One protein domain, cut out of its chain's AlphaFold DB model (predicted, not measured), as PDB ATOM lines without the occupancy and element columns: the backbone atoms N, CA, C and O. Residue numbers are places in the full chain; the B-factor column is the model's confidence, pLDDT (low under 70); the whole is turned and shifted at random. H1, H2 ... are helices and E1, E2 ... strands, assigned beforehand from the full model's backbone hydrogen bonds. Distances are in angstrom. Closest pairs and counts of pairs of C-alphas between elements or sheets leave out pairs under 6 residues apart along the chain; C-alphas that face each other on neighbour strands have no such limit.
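This is residues 240 to 407 of the 428 residues of an uncharacterized protein of Guillardia theta (strain CCMP2712) (UniProt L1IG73). A strongly twisted sheet of five strands is covered on one face by three helices, H2, H4 and H6, which fan out over it in a second layer. H1 and H3 make a pair of nearly aligned helices at one end of the sheet, and H7, at the end of the printed part, lies far out from the core. The printed part has 168 residues, with seven named helices and five named strands in the order E1 H1 E2 E3 E4 E5 H2 H3 H4 H5 H6 H7. The sheet's order is E4 - E3 - E2 - E1 - E5, all antiparallel, and the class is mixed, helices and strands. The whole is compact, with a radius of gyration of the C-alphas of 15.3 A and spans of 47 by 38 by 29 A.

The strands are E1, residues 240 to 247, 22.1 A long from C-alpha 240 at (160.226, 45.427, 123.924); E2, residues 266 to 272, 16.9 A; E3, residues 277 to 280; E4, residues 288 to 291; and E5, residues 299 to 306, 21.2 A. The helices are H1, residues 254 to 262; H2, residues 308 to 323, 22.9 A; H3, residues 330 to 336; H4, residues 351 to 361, 15.6 A; H5, residues 365 to 368; H6, residues 377 to 386, 14.4 A; and H7, residues 397 to 407, 14.9 A, ending with C-alpha 407 at (151.031, 19.635, 104.012).

E2, E3 and E4 form a meander, each strand the antiparallel neighbour of the one before. Between the neighbour strands E3 and E2, N 279 and O 271 are within hydrogen-bond range at 2.9 A, and between the neighbour strands E4 and E3, N 278 and O 290 are within hydrogen-bond range at 3.0 A. E1 has N 246 and O 268 of E2 at 2.9 A, and N 243 and O 302 of E5 at 2.8 A. H2, H4 and H6 lie on the same face, at heights over the sheet of 8.8 A, 8.5 A and 9.1 A. H4 is the hub. It touches H2 at a steep tilt of 45 degrees, opposite ways, the closest C-alphas being those of Met 314 and Thr 358, 5.3 A. It touches H6 at 42 degrees, steep, the same way, with Ser 352 and Pro 377 closest, their C-alphas 5.2 A apart. H5 touches H4, closest C-alphas Gln 360 and Leu 368, 5.4 A. H1 only grazes the sheet; it touches H3 at a shallow tilt of 3 degrees, the same way, closest C-alphas Val 259 and Leu 334, 6.6 A. H7 touches no helix. In H1, H2, H3, H4, H6 and H7 every O i to N i+4 pair is within hydrogen-bond range; H5 is too short for one.

The C-alphas farthest apart, those of Arg 343 and Ala 407, are 47.8 A apart. The printed part has no cut. The link from H3 to H4, 14 residues, is long. The mean pLDDT of the printed part is 92.5, and residues 394 to 402 are under 70.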
ATOM      1  N   LYS A 240     161.275  46.045 124.722       93.00
ATOM      2  CA  LYS A 240     160.226  45.427 123.924       93.00
ATOM      3  C   LYS A 240     159.255  44.719 124.848       93.00
ATOM      4  O   LYS A 240     159.627  43.825 125.604       93.00
ATOM      5  N   ALA A 241     157.979  45.054 124.707       94.50
ATOM      6  CA  ALA A 241     156.878  44.365 125.367       94.50
ATOM      7  C   ALA A 241     156.022  43.641 124.312       94.50
ATOM      8  O   ALA A 241     155.130  44.249 123.707       94.50
ATOM      9  N   PRO A 242     156.306  42.357 124.012       96.50
ATOM     10  CA  PRO A 242     155.450  41.560 123.145       96.50
ATOM     11  C   PRO A 242     154.056  41.352 123.745       96.50
ATOM     12  O   PRO A 242     153.904  40.787 124.829       96.50
ATOM     13  N   LEU A 243     153.037  41.748 122.989       97.25
ATOM     14  CA  LEU A 243     151.643  41.395 123.209       97.25
ATOM     15  C   LEU A 243     151.315  40.143 122.402       97.25
ATOM     16  O   LEU A 243     151.577  40.079 121.199       97.25
ATOM     17  N   LEU A 244     150.732  39.144 123.055       97.06
ATOM     18  CA  LEU A 244     150.404  37.866 122.438       97.06
ATOM     19  C   LEU A 244     148.898  37.695 122.375       97.06
ATOM     20  O   LEU A 244     148.244  37.516 123.397       97.06
ATOM     21  N   PHE A 245     148.358  37.711 121.163       97.38
ATOM     22  CA  PHE A 245     146.933  37.600 120.893       97.38
ATOM     23  C   PHE A 245     146.594  36.186 120.444       97.38
ATOM     24  O   PHE A 245     147.087  35.717 119.419       97.38
ATOM     25  N   TYR A 246     145.740  35.500 121.191       96.69
ATOM     26  CA  TYR A 246     145.326  34.137 120.883       96.69
ATOM     27  C   TYR A 246     144.001  34.132 120.115       96.69
ATOM     28  O   TYR A 246     143.032  34.797 120.501       96.69
ATOM     29  N   ARG A 247     143.965  33.387 119.005       96.19
ATOM     30  CA  ARG A 247     142.767  33.215 118.173       96.19
ATOM     31  C   ARG A 247     141.906  32.062 118.662       96.19
ATOM     32  O   ARG A 247     142.437  31.002 118.986       96.19
ATOM     33  N   ALA A 248     140.592  32.253 118.596       94.50
ATOM     34  CA  ALA A 248     139.622  31.229 118.960       94.50
ATOM     35  C   ALA A 248     139.835  29.929 118.174       94.50
ATOM     36  O   ALA A 248     139.973  29.952 116.948       94.50
ATOM     37  N   GLN A 249     139.793  28.806 118.876       95.38
ATOM     38  CA  GLN A 249     139.733  27.464 118.315       95.38
ATOM     39  C   GLN A 249     138.367  26.820 118.609       95.38
ATOM     40  O   GLN A 249     137.736  27.133 119.622       95.38
ATOM     41  N   PRO A 250     137.889  25.884 117.767       94.12
ATOM     42  CA  PRO A 250     136.605  25.208 117.980       94.12
ATOM     43  C   PRO A 250     136.483  24.489 119.334       94.12
ATOM     44  O   PRO A 250     135.383  24.411 119.889       94.12
ATOM     45  N   GLN A 251     137.607  23.991 119.858       94.81
ATOM     46  CA  GLN A 251     137.728  23.303 121.146       94.81
ATOM     47  C   GLN A 251     137.898  24.229 122.361       94.81
ATOM     48  O   GLN A 251     137.962  23.734 123.483       94.81
ATOM     49  N   ASP A 252     137.984  25.548 122.166       92.44
ATOM     50  CA  ASP A 252     138.131  26.476 123.287       92.44
ATOM     51  C   ASP A 252     136.871  26.512 124.165       92.44
ATOM     52  O   ASP A 252     135.757  26.192 123.732       92.44
ATOM     53  N   HIS A 253     137.049  26.976 125.406       91.00
ATOM     54  CA  HIS A 253     135.953  27.199 126.342       91.00
ATOM     55  C   HIS A 253     134.830  28.025 125.694       91.00
ATOM     56  O   HIS A 253     135.082  28.977 124.949       91.00
ATOM     57  N   TRP A 254     133.575  27.685 125.994       94.00
ATOM     58  CA  TRP A 254     132.411  28.266 125.317       94.00
ATOM     59  C   TRP A 254     132.372  29.800 125.389       94.00
ATOM     60  O   TRP A 254     131.959  30.432 124.420       94.00
ATOM     61  N   ILE A 255     132.863  30.390 126.487       92.88
ATOM     62  CA  ILE A 255     132.942  31.848 126.659       92.88
ATOM     63  C   ILE A 255     133.892  32.500 125.648       92.88
ATOM     64  O   ILE A 255     133.558  33.531 125.075       92.88
ATOM     65  N   ASN A 256     135.028  31.865 125.350       92.69
ATOM     66  CA  ASN A 256     135.986  32.362 124.366       92.69
ATOM     67  C   ASN A 256     135.355  32.329 122.973       92.69
ATOM     68  O   ASN A 256     135.460  33.289 122.220       92.69
ATOM     69  N   ARG A 257     134.622  31.258 122.646       93.88
ATOM     70  CA  ARG A 257     133.893  31.163 121.371       93.88
ATOM     71  C   ARG A 257     132.816  32.239 121.248       93.88
ATOM     72  O   ARG A 257     132.675  32.825 120.180       93.88
ATOM     73  N   LEU A 258     132.102  32.529 122.336       93.81
ATOM     74  CA  LEU A 258     131.101  33.595 122.374       93.81
ATOM     75  C   LEU A 258     131.738  34.977 122.171       93.81
ATOM     76  O   LEU A 258     131.274  35.737 121.326       93.81
ATOM     77  N   VAL A 259     132.838  35.278 122.866       93.50
ATOM     78  CA  VAL A 259     133.599  36.527 122.673       93.50
ATOM     79  C   VAL A 259     134.116  36.636 121.239       93.50
ATOM     80  O   VAL A 259     133.980  37.688 120.627       93.50
ATOM     81  N   SER A 260     134.627  35.545 120.660       94.19
ATOM     82  CA  SER A 260     135.070  35.525 119.260       94.19
ATOM     83  C   SER A 260     133.946  35.788 118.268       94.19
ATOM     84  O   SER A 260     134.216  36.253 117.164       94.19
ATOM     85  N   TRP A 261     132.718  35.400 118.602       95.81
ATOM     86  CA  TRP A 261     131.562  35.638 117.748       95.81
ATOM     87  C   TRP A 261     131.136  37.108 117.792       95.81
ATOM     88  O   TRP A 261     130.773  37.662 116.758       95.81
ATOM     89  N   LEU A 262     131.238  37.742 118.965       96.44
ATOM     90  CA  LEU A 262     130.917  39.156 119.161       96.44
ATOM     91  C   LEU A 262     132.001  40.095 118.607       96.44
ATOM     92  O   LEU A 262     131.665  41.074 117.947       96.44
ATOM     93  N   ASP A 263     133.285  39.803 118.842       96.06
ATOM     94  CA  ASP A 263     134.404  40.648 118.399       96.06
ATOM     95  C   ASP A 263     135.626  39.839 117.901       96.06
ATOM     96  O   ASP A 263     136.665  39.743 118.571       96.06
ATOM     97  N   PRO A 264     135.530  39.233 116.704       96.06
ATOM     98  CA  PRO A 264     136.610  38.441 116.118       96.06
ATOM     99  C   PRO A 264     137.847  39.293 115.768       96.06
ATOM    100  O   PRO A 264     137.708  40.462 115.409       96.06
ATOM    101  N   PRO A 265     139.067  38.709 115.727       96.00
ATOM    102  CA  PRO A 265     139.343  37.269 115.765       96.00
ATOM    103  C   PRO A 265     139.982  36.761 117.071       96.00
ATOM    104  O   PRO A 265     140.302  35.573 117.157       96.00
ATOM    105  N   TYR A 266     140.250  37.633 118.045       97.19
ATOM    106  CA  TYR A 266     141.028  37.278 119.234       97.19
ATOM    107  C   TYR A 266     140.145  37.134 120.465       97.19
ATOM    108  O   TYR A 266     139.296  37.975 120.740       97.19
ATOM    109  N   VAL A 267     140.394  36.078 121.234       96.94
ATOM    110  CA  VAL A 267     139.623  35.751 122.448       96.94
ATOM    111  C   VAL A 267     140.415  35.969 123.719       96.94
ATOM    112  O   VAL A 267     139.851  36.001 124.806       96.94
ATOM    113  N   HIS A 268     141.733  36.099 123.588       97.56
ATOM    114  CA  HIS A 268     142.631  36.214 124.717       97.56
ATOM    115  C   HIS A 268     143.881  37.000 124.338       97.56
ATOM    116  O   HIS A 268     144.309  36.992 123.181       97.56
ATOM    117  N   VAL A 269     144.449  37.694 125.318       98.19
ATOM    118  CA  VAL A 269     145.669  38.487 125.171       98.19
ATOM    119  C   VAL A 269     146.540  38.338 126.414       98.19
ATOM    120  O   VAL A 269     146.039  38.265 127.535       98.19
ATOM    121  N   GLU A 270     147.851  38.277 126.209       98.12
ATOM    122  CA  GLU A 270     148.862  38.177 127.262       98.12
ATOM    123  C   GLU A 270     149.991  39.170 127.009       98.12
ATOM    124  O   GLU A 270     150.223  39.578 125.866       98.12
ATOM    125  N   LEU A 271     150.721  39.510 128.068       98.12
ATOM    126  CA  LEU A 271     151.896  40.370 127.989       98.12
ATOM    127  C   LEU A 271     153.140  39.566 128.365       98.12
ATOM    128  O   LEU A 271     153.146  38.850 129.370       98.12
ATOM    129  N   ARG A 272     154.185  39.664 127.544       97.38
ATOM    130  CA  ARG A 272     155.486  39.029 127.770       97.38
ATOM    131  C   ARG A 272     156.559  40.091 127.978       97.38
ATOM    132  O   ARG A 272     156.528  41.138 127.342       97.38
ATOM    133  N   PHE A 273     157.529  39.762 128.819       96.94
ATOM    134  CA  PHE A 273     158.719  40.554 129.100       96.94
ATOM    135  C   PHE A 273     159.978  39.880 128.516       96.94
ATOM    136  O   PHE A 273     159.954  38.722 128.079       96.94
ATOM    137  N   GLU A 274     161.075  40.631 128.433       94.69
ATOM    138  CA  GLU A 274     162.311  40.237 127.746       94.69
ATOM    139  C   GLU A 274     163.036  39.099 128.470       94.69
ATOM    140  O   GLU A 274     163.626  38.233 127.826       94.69
ATOM    141  N   ASP A 275     162.886  39.029 129.792       94.75
ATOM    142  CA  ASP A 275     163.365  37.944 130.654       94.75
ATOM    143  C   ASP A 275     162.577  36.626 130.486       94.75
ATOM    144  O   ASP A 275     162.884  35.616 131.118       94.75
ATOM    145  N   GLY A 276     161.559  36.605 129.619       94.69
ATOM    146  CA  GLY A 276     160.701  35.444 129.391       94.69
ATOM    147  C   GLY A 276     159.561  35.299 130.399       94.69
ATOM    148  O   GLY A 276     158.786  34.341 130.289       94.69
ATOM    149  N   MET A 277     159.411  36.238 131.336       98.00
ATOM    150  CA  MET A 277     158.235  36.318 132.194       98.00
ATOM    151  C   MET A 277     157.008  36.705 131.375       98.00
ATOM    152  O   MET A 277     157.080  37.454 130.398       98.00
ATOM    153  N   ALA A 278     155.856  36.184 131.775       98.12
ATOM    154  CA  ALA A 278     154.585  36.513 131.159       98.12
ATOM    155  C   ALA A 278     153.507  36.731 132.212       98.12
ATOM    156  O   ALA A 278     153.422  35.977 133.187       98.12
ATOM    157  N   SER A 279     152.665  37.735 131.975       98.50
ATOM    158  CA  SER A 279     151.463  37.990 132.758       98.50
ATOM    159  C   SER A 279     150.225  37.624 131.952       98.50
ATOM    160  O   SER A 279     150.032  38.092 130.826       98.50
ATOM    161  N   SER A 280     149.393  36.760 132.527       98.06
ATOM    162  CA  SER A 280     148.163  36.300 131.897       98.06
ATOM    163  C   SER A 280     147.160  35.794 132.929       98.06
ATOM    164  O   SER A 280     147.497  35.530 134.084       98.06
ATOM    165  N   ILE A 281     145.908  35.687 132.495       98.00
ATOM    166  CA  ILE A 281     144.794  35.164 133.269       98.00
ATOM    167  C   ILE A 281     143.815  34.442 132.334       98.00
ATOM    168  O   ILE A 281     143.367  35.016 131.342       98.00
ATOM    169  N   PHE A 282     143.480  33.190 132.643       96.62
ATOM    170  CA  PHE A 282     142.515  32.393 131.881       96.62
ATOM    171  C   PHE A 282     141.187  32.248 132.628       96.62
ATOM    172  O   PHE A 282     141.106  32.460 133.839       96.62
ATOM    173  N   ALA A 283     140.136  31.863 131.901       94.75
ATOM    174  CA  ALA A 283     138.822  31.631 132.483       94.75
ATOM    175  C   ALA A 283     138.882  30.569 133.593       94.75
ATOM    176  O   ALA A 283     139.336  29.450 133.371       94.75
ATOM    177  N   GLY A 284     138.407  30.932 134.788       94.88
ATOM    178  CA  GLY A 284     138.435  30.065 135.972       94.88
ATOM    179  C   GLY A 284     139.770  30.037 136.724       94.88
ATOM    180  O   GLY A 284     139.838  29.434 137.793       94.88
ATOM    181  N   GLU A 285     140.801  30.715 136.219       97.12
ATOM    182  CA  GLU A 285     142.114  30.785 136.853       97.12
ATOM    183  C   GLU A 285     142.327  32.100 137.621       97.12
ATOM    184  O   GLU A 285     141.505  33.024 137.618       97.12
ATOM    185  N   VAL A 286     143.457  32.149 138.321       98.31
ATOM    186  CA  VAL A 286     143.986  33.332 138.998       98.31
ATOM    187  C   VAL A 286     145.070  33.943 138.117       98.31
ATOM    188  O   VAL A 286     145.777  33.230 137.402       98.31
ATOM    189  N   LEU A 287     145.196  35.265 138.161       98.44
ATOM    190  CA  LEU A 287     146.238  35.987 137.449       98.44
ATOM    191  C   LEU A 287     147.616  35.491 137.879       98.44
ATOM    192  O   LEU A 287     147.935  35.477 139.067       98.44
ATOM    193  N   PHE A 288     148.447  35.118 136.913       98.38
ATOM    194  CA  PHE A 288     149.798  34.647 137.185       98.38
ATOM    195  C   PHE A 288     150.846  35.528 136.512       98.38
ATOM    196  O   PHE A 288     150.607  36.151 135.475       98.38
ATOM    197  N   PHE A 289     152.039  35.526 137.102       98.56
ATOM    198  CA  PHE A 289     153.233  36.157 136.559       98.56
ATOM    199  C   PHE A 289     154.417  35.200 136.710       98.56
ATOM    200  O   PHE A 289     154.965  35.047 137.800       98.56
ATOM    201  N   ARG A 290     154.746  34.465 135.643       98.19
ATOM    202  CA  ARG A 290     155.750  33.384 135.673       98.19
ATOM    203  C   ARG A 290     156.430  33.201 134.313       98.19
ATOM    204  O   ARG A 290     155.858  33.634 133.308       98.19
ATOM    205  N   PRO A 291     157.596  32.529 134.241       97.94
ATOM    206  CA  PRO A 291     158.247  32.230 132.971       97.94
ATOM    207  C   PRO A 291     157.343  31.369 132.082       97.94
ATOM    208  O   PRO A 291     156.783  30.371 132.549       97.94
ATOM    209  N   ARG A 292     157.189  31.730 130.802       95.19
ATOM    210  CA  ARG A 292     156.409  30.936 129.837       95.19
ATOM    211  C   ARG A 292     157.036  30.896 128.451       95.19
ATOM    212  O   ARG A 292     157.544  31.885 127.929       95.19
ATOM    213  N   SER A 293     156.900  29.737 127.811       91.50
ATOM    214  CA  SER A 293     157.163  29.561 126.384       91.50
ATOM    215  C   SER A 293     155.872  29.677 125.577       91.50
ATOM    216  O   SER A 293     154.877  29.024 125.895       91.50
ATOM    217  N   PHE A 294     155.912  30.425 124.479       89.38
ATOM    218  CA  PHE A 294     154.766  30.632 123.590       89.38
ATOM    219  C   PHE A 294     154.914  29.839 122.292       89.38
ATOM    220  O   PHE A 294     155.087  30.401 121.216       89.38
ATOM    221  N   ALA A 295     154.889  28.510 122.408       87.94
ATOM    222  CA  ALA A 295     155.067  27.602 121.272       87.94
ATOM    223  C   ALA A 295     153.778  27.351 120.465       87.94
ATOM    224  O   ALA A 295     153.829  26.722 119.411       87.94
ATOM    225  N   ASN A 296     152.621  27.803 120.956       88.19
ATOM    226  CA  ASN A 296     151.345  27.550 120.294       88.19
ATOM    227  C   ASN A 296     151.227  28.413 119.013       88.19
ATOM    228  O   ASN A 296     151.310  29.641 119.106       88.19
ATOM    229  N   PRO A 297     151.014  27.801 117.829       90.06
ATOM    230  CA  PRO A 297     150.982  28.508 116.545       90.06
ATOM    231  C   PRO A 297     149.780  29.448 116.383       90.06
ATOM    232  O   PRO A 297     149.765  30.266 115.467       90.06
ATOM    233  N   HIS A 298     148.775  29.354 117.253       93.25
ATOM    234  CA  HIS A 298     147.583  30.201 117.211       93.25
ATOM    235  C   HIS A 298     147.764  31.553 117.913       93.25
ATOM    236  O   HIS A 298     146.838  32.370 117.905       93.25
ATOM    237  N   TYR A 299     148.938  31.810 118.502       95.25
ATOM    238  CA  TYR A 299     149.298  33.148 118.955       95.25
ATOM    239  C   TYR A 299     149.776  34.010 117.794       95.25
ATOM    240  O   TYR A 299     150.609  33.617 116.977       95.25
ATOM    241  N   HIS A 300     149.289  35.238 117.786       94.88
ATOM    242  CA  HIS A 300     149.779  36.309 116.952       94.88
ATOM    243  C   HIS A 300     150.462  37.342 117.842       94.88
ATOM    244  O   HIS A 300     149.863  37.827 118.799       94.88
ATOM    245  N   ILE A 301     151.730  37.638 117.566       95.00
ATOM    246  CA  ILE A 301     152.557  38.472 118.437       95.00
ATOM    247  C   ILE A 301     152.713  39.849 117.799       95.00
ATOM    248  O   ILE A 301     153.173  39.952 116.661       95.00
ATOM    249  N   GLU A 302     152.375  40.897 118.543       95.06
ATOM    250  CA  GLU A 302     152.681  42.286 118.194       95.06
ATOM    251  C   GLU A 302     153.616  42.859 119.253       95.06
ATOM    252  O   GLU A 302     153.314  42.842 120.443       95.06
ATOM    253  N   THR A 303     154.779  43.343 118.832       95.19
ATOM    254  CA  THR A 303     155.785  43.871 119.761       95.19
ATOM    255  C   THR A 303     155.688  45.381 119.849       95.19
ATOM    256  O   THR A 303     155.952  46.069 118.858       95.19
ATOM    257  N   LEU A 304     155.353  45.886 121.036       94.06
ATOM    258  CA  LEU A 304     155.379  47.309 121.348       94.06
ATOM    259  C   LEU A 304     156.739  47.716 121.907       94.06
ATOM    260  O   LEU A 304     157.444  46.904 122.509       94.06
ATOM    261  N   THR A 305     157.084  48.984 121.715       93.56
ATOM    262  CA  THR A 305     158.207  49.610 122.411       93.56
ATOM    263  C   THR A 305     157.697  50.504 123.522       93.56
ATOM    264  O   THR A 305     156.801  51.321 123.301       93.56
ATOM    265  N   ALA A 306     158.278  50.342 124.704       92.81
ATOM    266  CA  ALA A 306     158.027  51.187 125.858       92.81
ATOM    267  C   ALA A 306     159.314  51.922 126.249       92.81
ATOM    268  O   ALA A 306     160.420  51.514 125.892       92.81
ATOM    269  N   GLU A 307     159.159  53.037 126.954       93.38
ATOM    270  CA  GLU A 307     160.278  53.651 127.664       93.38
ATOM    271  C   GLU A 307     160.678  52.754 128.837       93.38
ATOM    272  O   GLU A 307     159.805  52.145 129.454       93.38
ATOM    273  N   GLU A 308     161.968  52.705 129.171       93.50
ATOM    274  CA  GLU A 308     162.513  51.848 130.238       93.50
ATOM    275  C   GLU A 308     161.749  52.012 131.561       93.50
ATOM    276  O   GLU A 308     161.338  51.037 132.192       93.50
ATOM    277  N   ARG A 309     161.455  53.258 131.953       94.25
ATOM    278  CA  ARG A 309     160.657  53.533 133.153       94.25
ATOM    279  C   ARG A 309     159.255  52.929 133.057       94.25
ATOM    280  O   ARG A 309     158.813  52.266 133.989       94.25
ATOM    281  N   GLY A 310     158.563  53.141 131.939       95.75
ATOM    282  CA  GLY A 310     157.232  52.574 131.714       95.75
ATOM    283  C   GLY A 310     157.259  51.046 131.708       95.75
ATOM    284  O   GLY A 310     156.385  50.399 132.277       95.75
ATOM    285  N   TYR A 311     158.304  50.455 131.137       96.62
ATOM    286  CA  TYR A 311     158.523  49.017 131.131       96.62
ATOM    287  C   TYR A 311     158.661  48.433 132.543       96.62
ATOM    288  O   TYR A 311     157.989  47.452 132.875       96.62
ATOM    289  N   GLN A 312     159.469  49.065 133.395       96.75
ATOM    290  CA  GLN A 312     159.632  48.664 134.796       96.75
ATOM    291  C   GLN A 312     158.317  48.779 135.583       96.75
ATOM    292  O   GLN A 312     157.970  47.866 136.334       96.75
ATOM    293  N   GLU A 313     157.540  49.847 135.371       97.88
ATOM    294  CA  GLU A 313     156.225  50.018 136.007       97.88
ATOM    295  C   GLU A 313     155.234  48.922 135.584       97.88
ATOM    296  O   GLU A 313     154.548  48.347 136.436       97.88
ATOM    297  N   MET A 314     155.203  48.555 134.295       98.25
ATOM    298  CA  MET A 314     154.405  47.420 133.807       98.25
ATOM    299  C   MET A 314     154.796  46.115 134.506       98.25
ATOM    300  O   MET A 314     153.928  45.368 134.960       98.25
ATOM    301  N   TYR A 315     156.099  45.850 134.612       98.12
ATOM    302  CA  TYR A 315     156.633  44.640 135.232       98.12
ATOM    303  C   TYR A 315     156.213  44.527 136.704       98.12
ATOM    304  O   TYR A 315     155.636  43.519 137.128       98.12
ATOM    305  N   LEU A 316     156.438  45.591 137.481       98.19
ATOM    306  CA  LEU A 316     156.071  45.657 138.897       98.19
ATOM    307  C   LEU A 316     154.554  45.592 139.099       98.19
ATOM    308  O   LEU A 316     154.083  44.989 140.068       98.19
ATOM    309  N   TYR A 317     153.766  46.189 138.201       98.38
ATOM    310  CA  TYR A 317     152.309  46.080 138.233       98.38
ATOM    311  C   TYR A 317     151.851  44.627 138.065       98.38
ATOM    312  O   TYR A 317     151.094  44.122 138.901       98.38
ATOM    313  N   CYS A 318     152.356  43.917 137.050       98.44
ATOM    314  CA  CYS A 318     152.039  42.505 136.828       98.44
ATOM    315  C   CYS A 318     152.417  41.627 138.028       98.44
ATOM    316  O   CYS A 318     151.614  40.792 138.451       98.44
ATOM    317  N   GLN A 319     153.604  41.837 138.603       98.44
ATOM    318  CA  GLN A 319     154.071  41.093 139.772       98.44
ATOM    319  C   GLN A 319     153.154  41.306 140.988       98.44
ATOM    320  O   GLN A 319     152.733  40.334 141.622       98.44
ATOM    321  N   ARG A 320     152.787  42.560 141.289       98.38
ATOM    322  CA  ARG A 320     151.890  42.891 142.408       98.38
ATOM    323  C   ARG A 320     150.491  42.306 142.223       98.38
ATOM    324  O   ARG A 320     149.958  41.712 143.157       98.38
ATOM    325  N   ARG A 321     149.908  42.422 141.025       98.06
ATOM    326  CA  ARG A 321     148.571  41.870 140.730       98.06
ATOM    327  C   ARG A 321     148.547  40.347 140.838       98.06
ATOM    328  O   ARG A 321     147.570  39.795 141.334       98.06
ATOM    329  N   ALA A 322     149.623  39.668 140.435       98.19
ATOM    330  CA  ALA A 322     149.730  38.220 140.602       98.19
ATOM    331  C   ALA A 322     149.781  37.828 142.089       98.19
ATOM    332  O   ALA A 322     149.057  36.931 142.514       98.19
ATOM    333  N   ALA A 323     150.562  38.548 142.902       98.00
ATOM    334  CA  ALA A 323     150.656  38.308 144.346       98.00
ATOM    335  C   ALA A 323     149.322  38.524 145.094       98.00
ATOM    336  O   ALA A 323     149.080  37.901 146.125       98.00
ATOM    337  N   GLN A 324     148.435  39.369 144.561       98.19
ATOM    338  CA  GLN A 324     147.094  39.620 145.106       98.19
ATOM    339  C   GLN A 324     146.077  38.507 144.806       98.19
ATOM    340  O   GLN A 324     144.949  38.580 145.287       98.19
ATOM    341  N   ASN A 325     146.439  37.483 144.028       97.69
ATOM    342  CA  ASN A 325     145.535  36.407 143.610       97.69
ATOM    343  C   ASN A 325     144.245  36.910 142.925       97.69
ATOM    344  O   ASN A 325     143.153  36.386 143.160       97.69
ATOM    345  N   VAL A 326     144.371  37.913 142.049       98.31
ATOM    346  CA  VAL A 326     143.246  38.481 141.287       98.31
ATOM    347  C   VAL A 326     142.579  37.395 140.439       98.31
ATOM    348  O   VAL A 326     143.244  36.697 139.671       98.31
ATOM    349  N   ARG A 327     141.258  37.249 140.561       98.31
ATOM    350  CA  ARG A 327     140.501  36.166 139.909       98.31
ATOM    351  C   ARG A 327     139.949  36.590 138.552       98.31
ATOM    352  O   ARG A 327     139.781  37.776 138.276       98.31
ATOM    353  N   PHE A 328     139.620  35.612 137.716       97.94
ATOM    354  CA  PHE A 328     138.996  35.888 136.427       97.94
ATOM    355  C   PHE A 328     137.537  36.364 136.560       97.94
ATOM    356  O   PHE A 328     136.741  35.750 137.274       97.94
ATOM    357  N   ASP A 329     137.166  37.415 135.828       97.12
ATOM    358  CA  ASP A 329     135.801  37.925 135.711       97.12
ATOM    359  C   ASP A 329     135.143  37.496 134.392       97.12
ATOM    360  O   ASP A 329     135.297  38.136 133.349       97.12
ATOM    361  N   ASN A 330     134.364  36.415 134.450       95.81
ATOM    362  CA  ASN A 330     133.609  35.922 133.297       95.81
ATOM    363  C   ASN A 330     132.550  36.924 132.816       95.81
ATOM    364  O   ASN A 330     132.357  37.089 131.612       95.81
ATOM    365  N   LEU A 331     131.851  37.572 133.752       95.44
ATOM    366  CA  LEU A 331     130.764  38.484 133.418       95.44
ATOM    367  C   LEU A 331     131.329  39.794 132.863       95.44
ATOM    368  O   LEU A 331     130.841  40.283 131.848       95.44
ATOM    369  N   GLY A 332     132.407  40.295 133.471       95.94
ATOM    370  CA  GLY A 332     133.168  41.436 132.969       95.94
ATOM    371  C   GLY A 332     133.673  41.216 131.541       95.94
ATOM    372  O   GLY A 332     133.471  42.084 130.698       95.94
ATOM    373  N   LEU A 333     134.239  40.041 131.233       95.50
ATOM    374  CA  LEU A 333     134.687  39.721 129.871       95.50
ATOM    375  C   LEU A 333     133.531  39.728 128.860       95.50
ATOM    376  O   LEU A 333     133.661  40.305 127.781       95.50
ATOM    377  N   LEU A 334     132.408  39.082 129.189       94.50
ATOM    378  CA  LEU A 334     131.247  39.035 128.298       94.50
ATOM    379  C   LEU A 334     130.693  40.439 128.041       94.50
ATOM    380  O   LEU A 334     130.392  40.793 126.903       94.50
ATOM    381  N   LEU A 335     130.570  41.238 129.097       95.00
ATOM    382  CA  LEU A 335     130.013  42.579 129.004       95.00
ATOM    383  C   LEU A 335     130.976  43.569 128.344       95.00
ATOM    384  O   LEU A 335     130.503  44.497 127.704       95.00
ATOM    385  N   ALA A 336     132.293  43.344 128.397       94.81
ATOM    386  CA  ALA A 336     133.267  44.129 127.638       94.81
ATOM    387  C   ALA A 336     133.088  43.992 126.116       94.81
ATOM    388  O   ALA A 336     133.422  44.913 125.378       94.81
ATOM    389  N   ALA A 337     132.550  42.861 125.644       93.06
ATOM    390  CA  ALA A 337     132.207  42.651 124.237       93.06
ATOM    391  C   ALA A 337     130.845  43.262 123.847       93.06
ATOM    392  O   ALA A 337     130.508  43.320 122.665       93.06
ATOM    393  N   LEU A 338     130.053  43.711 124.823       92.56
ATOM    394  CA  LEU A 338     128.756  44.343 124.614       92.56
ATOM    395  C   LEU A 338     128.869  45.860 124.845       92.56
ATOM    396  O   LEU A 338     129.717  46.325 125.605       92.56
ATOM    397  N   PRO A 339     128.008  46.688 124.233       87.25
ATOM    398  CA  PRO A 339     128.003  48.134 124.453       87.25
ATOM    399  C   PRO A 339     127.362  48.515 125.805       87.25
ATOM    400  O   PRO A 339     126.658  49.516 125.896       87.25
ATOM    401  N   LEU A 340     127.577  47.714 126.851       88.50
ATOM    402  CA  LEU A 340     126.999  47.899 128.178       88.50
ATOM    403  C   LEU A 340     128.081  48.335 129.164       88.50
ATOM    404  O   LEU A 340     129.201  47.826 129.158       88.50
ATOM    405  N   TYR A 341     127.745  49.299 130.019       84.75
ATOM    406  CA  TYR A 341     128.639  49.724 131.088       84.75
ATOM    407  C   TYR A 341     128.636  48.696 132.216       84.75
ATOM    408  O   TYR A 341     127.576  48.217 132.623       84.75
ATOM    409  N   THR A 342     129.817  48.384 132.746       81.94
ATOM    410  CA  THR A 342     129.935  47.500 133.903       81.94
ATOM    411  C   THR A 342     130.951  47.998 134.898       81.94
ATOM    412  O   THR A 342     132.025  48.478 134.537       81.94
ATOM    413  N   ARG A 343     130.608  47.824 136.173       88.81
ATOM    414  CA  ARG A 343     131.565  47.898 137.266       88.81
ATOM    415  C   ARG A 343     132.101  46.500 137.507       88.81
ATOM    416  O   ARG A 343     131.421  45.642 138.059       88.81
ATOM    417  N   THR A 344     133.314  46.268 137.033       88.94
ATOM    418  CA  THR A 344     134.061  45.047 137.323       88.94
ATOM    419  C   THR A 344     134.643  45.175 138.739       88.94
ATOM    420  O   THR A 344     135.274  46.199 139.018       88.94
ATOM    421  N   PRO A 345     134.468  44.187 139.634       94.06
ATOM    422  CA  PRO A 345     135.061  44.219 140.971       94.06
ATOM    423  C   PRO A 345     136.584  44.442 140.944       94.06
ATOM    424  O   PRO A 345     137.258  44.110 139.965       94.06
ATOM    425  N   ILE A 346     137.142  45.012 142.017       92.88
ATOM    426  CA  ILE A 346     138.581  45.336 142.116       92.88
ATOM    427  C   ILE A 346     139.441  44.059 142.215       92.88
ATOM    428  O   ILE A 346     140.550  43.991 141.673       92.88
ATOM    429  N   ASP A 347     138.900  43.023 142.860       96.62
ATOM    430  CA  ASP A 347     139.509  41.704 143.069       96.62
ATOM    431  C   ASP A 347     139.400  40.778 141.845       96.62
ATOM    432  O   ASP A 347     139.881  39.639 141.872       96.62
ATOM    433  N   ARG A 348     138.780  41.254 140.757       97.81
ATOM    434  CA  ARG A 348     138.592  40.478 139.531       97.81
ATOM    435  C   ARG A 348     139.026  41.235 138.289       97.81
ATOM    436  O   ARG A 348     138.952  42.457 138.197       97.81
ATOM    437  N   THR A 349     139.476  40.495 137.291       98.19
ATOM    438  CA  THR A 349     139.856  41.053 135.994       98.19
ATOM    439  C   THR A 349     139.669  40.027 134.887       98.19
ATOM    440  O   THR A 349     139.396  38.860 135.138       98.19
ATOM    441  N   PHE A 350     139.827  40.445 133.644       97.62
ATOM    442  CA  PHE A 350     139.912  39.556 132.492       97.62
ATOM    443  C   PHE A 350     141.117  39.958 131.648       97.62
ATOM    444  O   PHE A 350     141.737  40.998 131.881       97.62
ATOM    445  N   CYS A 351     141.477  39.114 130.686       98.06
ATOM    446  CA  CYS A 351     142.742  39.218 129.965       98.06
ATOM    447  C   CYS A 351     142.986  40.601 129.345       98.06
ATOM    448  O   CYS A 351     144.015  41.218 129.615       98.06
ATOM    449  N   SER A 352     142.029  41.133 128.583       97.88
ATOM    450  CA  SER A 352     142.183  42.439 127.941       97.88
ATOM    451  C   SER A 352     142.153  43.606 128.924       97.88
ATOM    452  O   SER A 352     142.987  44.498 128.791       97.88
ATOM    453  N   ARG A 353     141.294  43.584 129.954       97.69
ATOM    454  CA  ARG A 353     141.305  44.602 131.021       97.69
ATOM    455  C   ARG A 353     142.675  44.692 131.685       97.69
ATOM    456  O   ARG A 353     143.237  45.778 131.766       97.69
ATOM    457  N   HIS A 354     143.222  43.555 132.117       98.38
ATOM    458  CA  HIS A 354     144.530  43.502 132.773       98.38
ATOM    459  C   HIS A 354     145.649  44.046 131.880       98.38
ATOM    460  O   HIS A 354     146.488  44.818 132.339       98.38
ATOM    461  N   VAL A 355     145.653  43.679 130.595       98.38
ATOM    462  CA  VAL A 355     146.660  44.170 129.645       98.38
ATOM    463  C   VAL A 355     146.541  45.679 129.430       98.38
ATOM    464  O   VAL A 355     147.566  46.353 129.426       98.38
ATOM    465  N   VAL A 356     145.330  46.232 129.309       98.31
ATOM    466  CA  VAL A 356     145.142  47.689 129.177       98.31
ATOM    467  C   VAL A 356     145.603  48.415 130.435       98.31
ATOM    468  O   VAL A 356     146.393  49.343 130.313       98.31
ATOM    469  N   GLU A 357     145.182  47.974 131.624       98.19
ATOM    470  CA  GLU A 357     145.632  48.563 132.896       98.19
ATOM    471  C   GLU A 357     147.162  48.527 133.003       98.19
ATOM    472  O   GLU A 357     147.786  49.525 133.344       98.19
ATOM    473  N   THR A 358     147.781  47.401 132.634       98.38
ATOM    474  CA  THR A 358     149.242  47.267 132.624       98.38
ATOM    475  C   THR A 358     149.876  48.294 131.684       98.38
ATOM    476  O   THR A 358     150.746  49.049 132.103       98.38
ATOM    477  N   LEU A 359     149.423  48.384 130.430       97.88
ATOM    478  CA  LEU A 359     149.956  49.335 129.446       97.88
ATOM    479  C   LEU A 359     149.742  50.800 129.863       97.88
ATOM    480  O   LEU A 359     150.589  51.648 129.586       97.88
ATOM    481  N   GLN A 360     148.646  51.099 130.563       97.94
ATOM    482  CA  GLN A 360     148.379  52.419 131.136       97.94
ATOM    483  C   GLN A 360     149.343  52.757 132.274       97.94
ATOM    484  O   GLN A 360     149.878  53.863 132.295       97.94
ATOM    485  N   MET A 361     149.647  51.801 133.156       98.00
ATOM    486  CA  MET A 361     150.691  51.968 134.176       98.00
ATOM    487  C   MET A 361     152.069  52.215 133.552       98.00
ATOM    488  O   MET A 361     152.853  53.000 134.076       98.00
ATOM    489  N   GLY A 362     152.339  51.602 132.395       97.19
ATOM    490  CA  GLY A 362     153.534  51.860 131.590       97.19
ATOM    491  C   GLY A 362     153.520  53.168 130.798       97.19
ATOM    492  O   GLY A 362     154.450  53.415 130.033       97.19
ATOM    493  N   ASN A 363     152.471  53.981 130.942       96.81
ATOM    494  CA  ASN A 363     152.256  55.236 130.227       96.81
ATOM    495  C   ASN A 363     152.353  55.097 128.692       96.81
ATOM    496  O   ASN A 363     152.888  55.970 128.005       96.81
ATOM    497  N   VAL A 364     151.864  53.978 128.142       96.00
ATOM    498  CA  VAL A 364     151.881  53.718 126.696       96.00
ATOM    499  C   VAL A 364     150.754  54.532 126.033       96.00
ATOM    500  O   VAL A 364     149.581  54.200 126.235       96.00
ATOM    501  N   PRO A 365     151.062  55.589 125.249       94.62
ATOM    502  CA  PRO A 365     150.090  56.623 124.875       94.62
ATOM    503  C   PRO A 365     148.839  56.104 124.172       94.62
ATOM    504  O   PRO A 365     147.742  56.611 124.384       94.62
ATOM    505  N   GLU A 366     148.983  55.061 123.361       94.88
ATOM    506  CA  GLU A 366     147.902  54.509 122.546       94.88
ATOM    507  C   GLU A 366     146.851  53.752 123.365       94.88
ATOM    508  O   GLU A 366     145.752  53.495 122.875       94.88
ATOM    509  N   PHE A 367     147.172  53.421 124.618       97.38
ATOM    510  CA  PHE A 367     146.292  52.700 125.534       97.38
ATOM    511  C   PHE A 367     145.747  53.598 126.650       97.38
ATOM    512  O   PHE A 367     144.804  53.197 127.329       97.38
ATOM    513  N   LEU A 368     146.261  54.825 126.808       97.12
ATOM    514  CA  LEU A 368     145.798  55.776 127.829       97.12
ATOM    515  C   LEU A 368     144.319  56.145 127.672       97.12
ATOM    516  O   LEU A 368     143.624  56.330 128.662       97.12
ATOM    517  N   LEU A 369     143.830  56.206 126.432       96.62
ATOM    518  CA  LEU A 369     142.442  56.570 126.133       96.62
ATOM    519  C   LEU A 369     141.485  55.369 126.097       96.62
ATOM    520  O   LEU A 369     140.277  55.546 125.952       96.62
ATOM    521  N   LEU A 370     141.996  54.138 126.197       96.75
ATOM    522  CA  LEU A 370     141.148  52.950 126.182       96.75
ATOM    523  C   LEU A 370     140.527  52.725 127.558       96.75
ATOM    524  O   LEU A 370     141.215  52.713 128.571       96.75
ATOM    525  N   SER A 371     139.219  52.478 127.608       96.69
ATOM    526  CA  SER A 371     138.553  52.100 128.856       96.69
ATOM    527  C   SER A 371     138.805  50.613 129.149       96.69
ATOM    528  O   SER A 371     138.286  49.775 128.400       96.69
ATOM    529  N   PRO A 372     139.522  50.231 130.227       97.25
ATOM    530  CA  PRO A 372     139.893  48.831 130.465       97.25
ATOM    531  C   PRO A 372     138.694  47.873 130.518       97.25
ATOM    532  O   PRO A 372     138.737  46.778 129.967       97.25
ATOM    533  N   HIS A 373     137.581  48.322 131.104       96.06
ATOM    534  CA  HIS A 373     136.345  47.546 131.266       96.06
ATOM    535  C   HIS A 373     135.566  47.296 129.969       96.06
ATOM    536  O   HIS A 373     134.679  46.450 129.945       96.06
ATOM    537  N   ARG A 374     135.863  48.044 128.901       95.88
ATOM    538  CA  ARG A 374     135.164  47.968 127.605       95.88
ATOM    539  C   ARG A 374     136.075  47.538 126.466       95.88
ATOM    540  O   ARG A 374     135.688  47.594 125.306       95.88
ATOM    541  N   THR A 375     137.310  47.181 126.791       96.69
ATOM    542  CA  THR A 375     138.311  46.883 125.781       96.69
ATOM    543  C   THR A 375     138.430  45.377 125.621       96.69
ATOM    544  O   THR A 375     138.769  44.656 126.561       96.69
ATOM    545  N   THR A 376     138.177  44.897 124.411       97.25
ATOM    546  CA  THR A 376     138.367  43.500 124.014       97.25
ATOM    547  C   THR A 376     139.808  43.246 123.543       97.25
ATOM    548  O   THR A 376     140.533  44.187 123.195       97.25
ATOM    549  N   PRO A 377     140.250  41.977 123.444       97.69
ATOM    550  CA  PRO A 377     141.543  41.643 122.844       97.69
ATOM    551  C   PRO A 377     141.711  42.188 121.415       97.69
ATOM    552  O   PRO A 377     142.776  42.693 121.056       97.69
ATOM    553  N   THR A 378     140.655  42.140 120.598       97.31
ATOM    554  CA  THR A 378     140.674  42.652 119.221       97.31
ATOM    555  C   THR A 378     140.839  44.175 119.172       97.31
ATOM    556  O   THR A 378     141.550  44.680 118.298       97.31
ATOM    557  N   MET A 379     140.248  44.928 120.106       97.31
ATOM    558  CA  MET A 379     140.454  46.379 120.206       97.31
ATOM    559  C   MET A 379     141.904  46.733 120.550       97.31
ATOM    560  O   MET A 379     142.483  47.595 119.890       97.31
ATOM    561  N   ILE A 380     142.520  46.024 121.505       97.69
ATOM    562  CA  ILE A 380     143.944  46.196 121.862       97.69
ATOM    563  C   ILE A 380     144.821  45.940 120.640       97.69
ATOM    564  O   ILE A 380     145.726  46.717 120.354       97.69
ATOM    565  N   PHE A 381     144.535  44.878 119.886       96.94
ATOM    566  CA  PHE A 381     145.280  44.552 118.676       96.94
ATOM    567  C   PHE A 381     145.210  45.666 117.620       96.94
ATOM    568  O   PHE A 381     146.228  46.032 117.031       96.94
ATOM    569  N   LYS A 382     144.016  46.225 117.388       96.56
ATOM    570  CA  LYS A 382     143.818  47.353 116.463       96.56
ATOM    571  C   LYS A 382     144.569  48.600 116.946       96.56
ATOM    572  O   LYS A 382     145.259  49.224 116.145       96.56
ATOM    573  N   ALA A 383     144.484  48.924 118.237       96.69
ATOM    574  CA  ALA A 383     145.202  50.050 118.837       96.69
ATOM    575  C   ALA A 383     146.725  49.885 118.711       96.69
ATOM    576  O   ALA A 383     147.404  50.788 118.226       96.69
ATOM    577  N   ALA A 384     147.245  48.696 119.036       95.62
ATOM    578  CA  ALA A 384     148.654  48.355 118.881       95.62
ATOM    579  C   ALA A 384     149.117  48.580 117.438       95.62
ATOM    580  O   ALA A 384     150.070  49.318 117.210       95.62
ATOM    581  N   ARG A 385     148.409  48.024 116.446       94.44
ATOM    582  CA  ARG A 385     148.772  48.184 115.028       94.44
ATOM    583  C   ARG A 385     148.726  49.622 114.526       94.44
ATOM    584  O   ARG A 385     149.527  49.984 113.672       94.44
ATOM    585  N   ASN A 386     147.813  50.431 115.050       94.81
ATOM    586  CA  ASN A 386     147.669  51.825 114.640       94.81
ATOM    587  C   ASN A 386     148.679  52.765 115.327       94.81
ATOM    588  O   ASN A 386     148.799  53.912 114.910       94.81
ATOM    589  N   SER A 387     149.420  52.294 116.338       91.69
ATOM    590  CA  SER A 387     150.353  53.117 117.128       91.69
ATOM    591  C   SER A 387     151.546  53.676 116.351       91.69
ATOM    592  O   SER A 387     152.177  54.637 116.783       91.69
ATOM    593  N   GLY A 388     151.944  53.033 115.247       87.44
ATOM    594  CA  GLY A 388     153.225  53.308 114.586       87.44
ATOM    595  C   GLY A 388     154.465  52.939 115.424       87.44
ATOM    596  O   GLY A 388     155.581  53.038 114.920       87.44
ATOM    597  N   ARG A 389     154.295  52.477 116.676       84.19
ATOM    598  CA  ARG A 389     155.359  52.021 117.595       84.19
ATOM    599  C   ARG A 389     155.584  50.508 117.567       84.19
ATOM    600  O   ARG A 389     156.460  50.000 118.273       84.19
ATOM    601  N   THR A 390     154.804  49.780 116.773       80.69
ATOM    602  CA  THR A 390     154.958  48.336 116.579       80.69
ATOM    603  C   THR A 390     156.202  48.032 115.755       80.69
ATOM    604  O   THR A 390     156.265  48.372 114.576       80.69
ATOM    605  N   PHE A 391     157.180  47.363 116.367       74.25
ATOM    606  CA  PHE A 391     158.445  47.014 115.709       74.25
ATOM    607  C   PHE A 391     158.358  45.723 114.897       74.25
ATOM    608  O   PHE A 391     158.933  45.621 113.818       74.25
ATOM    609  N   PHE A 392     157.655  44.723 115.430       74.31
ATOM    610  CA  PHE A 392     157.542  43.410 114.811       74.31
ATOM    611  C   PHE A 392     156.155  42.833 115.068       74.31
ATOM    612  O   PHE A 392     155.824  42.474 116.200       74.31
ATOM    613  N   SER A 393     155.382  42.694 113.993       73.25
ATOM    614  CA  SER A 393     154.333  41.683 113.919       73.25
ATOM    615  C   SER A 393     155.039  40.374 113.593       73.25
ATOM    616  O   SER A 393     155.769  40.307 112.598       73.25
ATOM    617  N   SER A 394     154.910  39.344 114.433       59.72
ATOM    618  CA  SER A 394     155.429  38.021 114.081       59.72
ATOM    619  C   SER A 394     154.801  37.613 112.754       59.72
ATOM    620  O   SER A 394     153.598  37.354 112.683       59.72
ATOM    621  N   VAL A 395     155.614  37.621 111.699       47.69
ATOM    622  CA  VAL A 395     155.120  37.474 110.336       47.69
ATOM    623  C   VAL A 395     154.426  36.113 110.236       47.69
ATOM    624  O   VAL A 395     155.049  35.101 110.582       47.69
ATOM    625  N   PRO A 396     153.193  36.047 109.700       52.84
ATOM    626  CA  PRO A 396     152.505  34.799 109.360       52.84
ATOM    627  C   PRO A 396     153.374  33.806 108.574       52.84
ATOM    628  O   PRO A 396     153.050  32.633 108.498       52.84
ATOM    629  N   PHE A 397     154.494  34.263 108.010       46.22
ATOM    630  CA  PHE A 397     155.469  33.493 107.258       46.22
ATOM    631  C   PHE A 397     156.027  32.258 107.986       46.22
ATOM    632  O   PHE A 397     156.172  31.217 107.357       46.22
ATOM    633  N   LYS A 398     156.309  32.305 109.300       56.81
ATOM    634  CA  LYS A 398     156.741  31.081 110.014       56.81
ATOM    635  C   LYS A 398     155.599  30.079 110.180       56.81
ATOM    636  O   LYS A 398     155.836  28.878 110.092       56.81
ATOM    637  N   ILE A 399     154.379  30.576 110.376       60.59
ATOM    638  CA  ILE A 399     153.175  29.744 110.472       60.59
ATOM    639  C   ILE A 399     152.891  29.111 109.109       60.59
ATOM    640  O   ILE A 399     152.755  27.898 109.028       60.59
ATOM    641  N   SER A 400     152.933  29.885 108.023       61.03
ATOM    642  CA  SER A 400     152.710  29.364 106.673       61.03
ATOM    643  C   SER A 400     153.835  28.439 106.196       61.03
ATOM    644  O   SER A 400     153.561  27.489 105.468       61.03
ATOM    645  N   MET A 401     155.087  28.641 106.630       67.75
ATOM    646  CA  MET A 401     156.159  27.659 106.414       67.75
ATOM    647  C   MET A 401     155.904  26.354 107.179       67.75
ATOM    648  O   MET A 401     156.108  25.283 106.613       67.75
ATOM    649  N   LEU A 402     155.435  26.422 108.430       68.25
ATOM    650  CA  LEU A 402     155.065  25.238 109.210       68.25
ATOM    651  C   LEU A 402     153.876  24.502 108.582       68.25
ATOM    652  O   LEU A 402     153.958  23.293 108.383       68.25
ATOM    653  N   GLU A 403     152.821  25.218 108.201       75.88
ATOM    654  CA  GLU A 403     151.641  24.658 107.536       75.88
ATOM    655  C   GLU A 403     152.008  23.990 106.206       75.88
ATOM    656  O   GLU A 403     151.609  22.851 105.968       75.88
ATOM    657  N   ARG A 404     152.843  24.628 105.371       77.88
ATOM    658  CA  ARG A 404     153.354  24.005 104.136       77.88
ATOM    659  C   ARG A 404     154.205  22.774 104.426       77.88
ATOM    660  O   ARG A 404     154.009  21.747 103.794       77.88
ATOM    661  N   SER A 405     155.087  22.829 105.426       75.94
ATOM    662  CA  SER A 405     155.911  21.671 105.800       75.94
ATOM    663  C   SER A 405     155.089  20.483 106.317       75.94
ATOM    664  O   SER A 405     155.505  19.336 106.171       75.94
ATOM    665  N   GLN A 406     153.919  20.740 106.912       79.06
ATOM    666  CA  GLN A 406     152.983  19.697 107.329       79.06
ATOM    667  C   GLN A 406     152.156  19.166 106.155       79.06
ATOM    668  O   GLN A 406     151.932  17.960 106.087       79.06
ATOM    669  N   ALA A 407     151.746  20.032 105.224       81.69
ATOM    670  CA  ALA A 407     151.031  19.635 104.012       81.69
ATOM    671  C   ALA A 407     151.902  18.791 103.062       81.69
ATOM    672  O   ALA A 407     151.405  17.837 102.467       81.69
TER     673      ALA A 407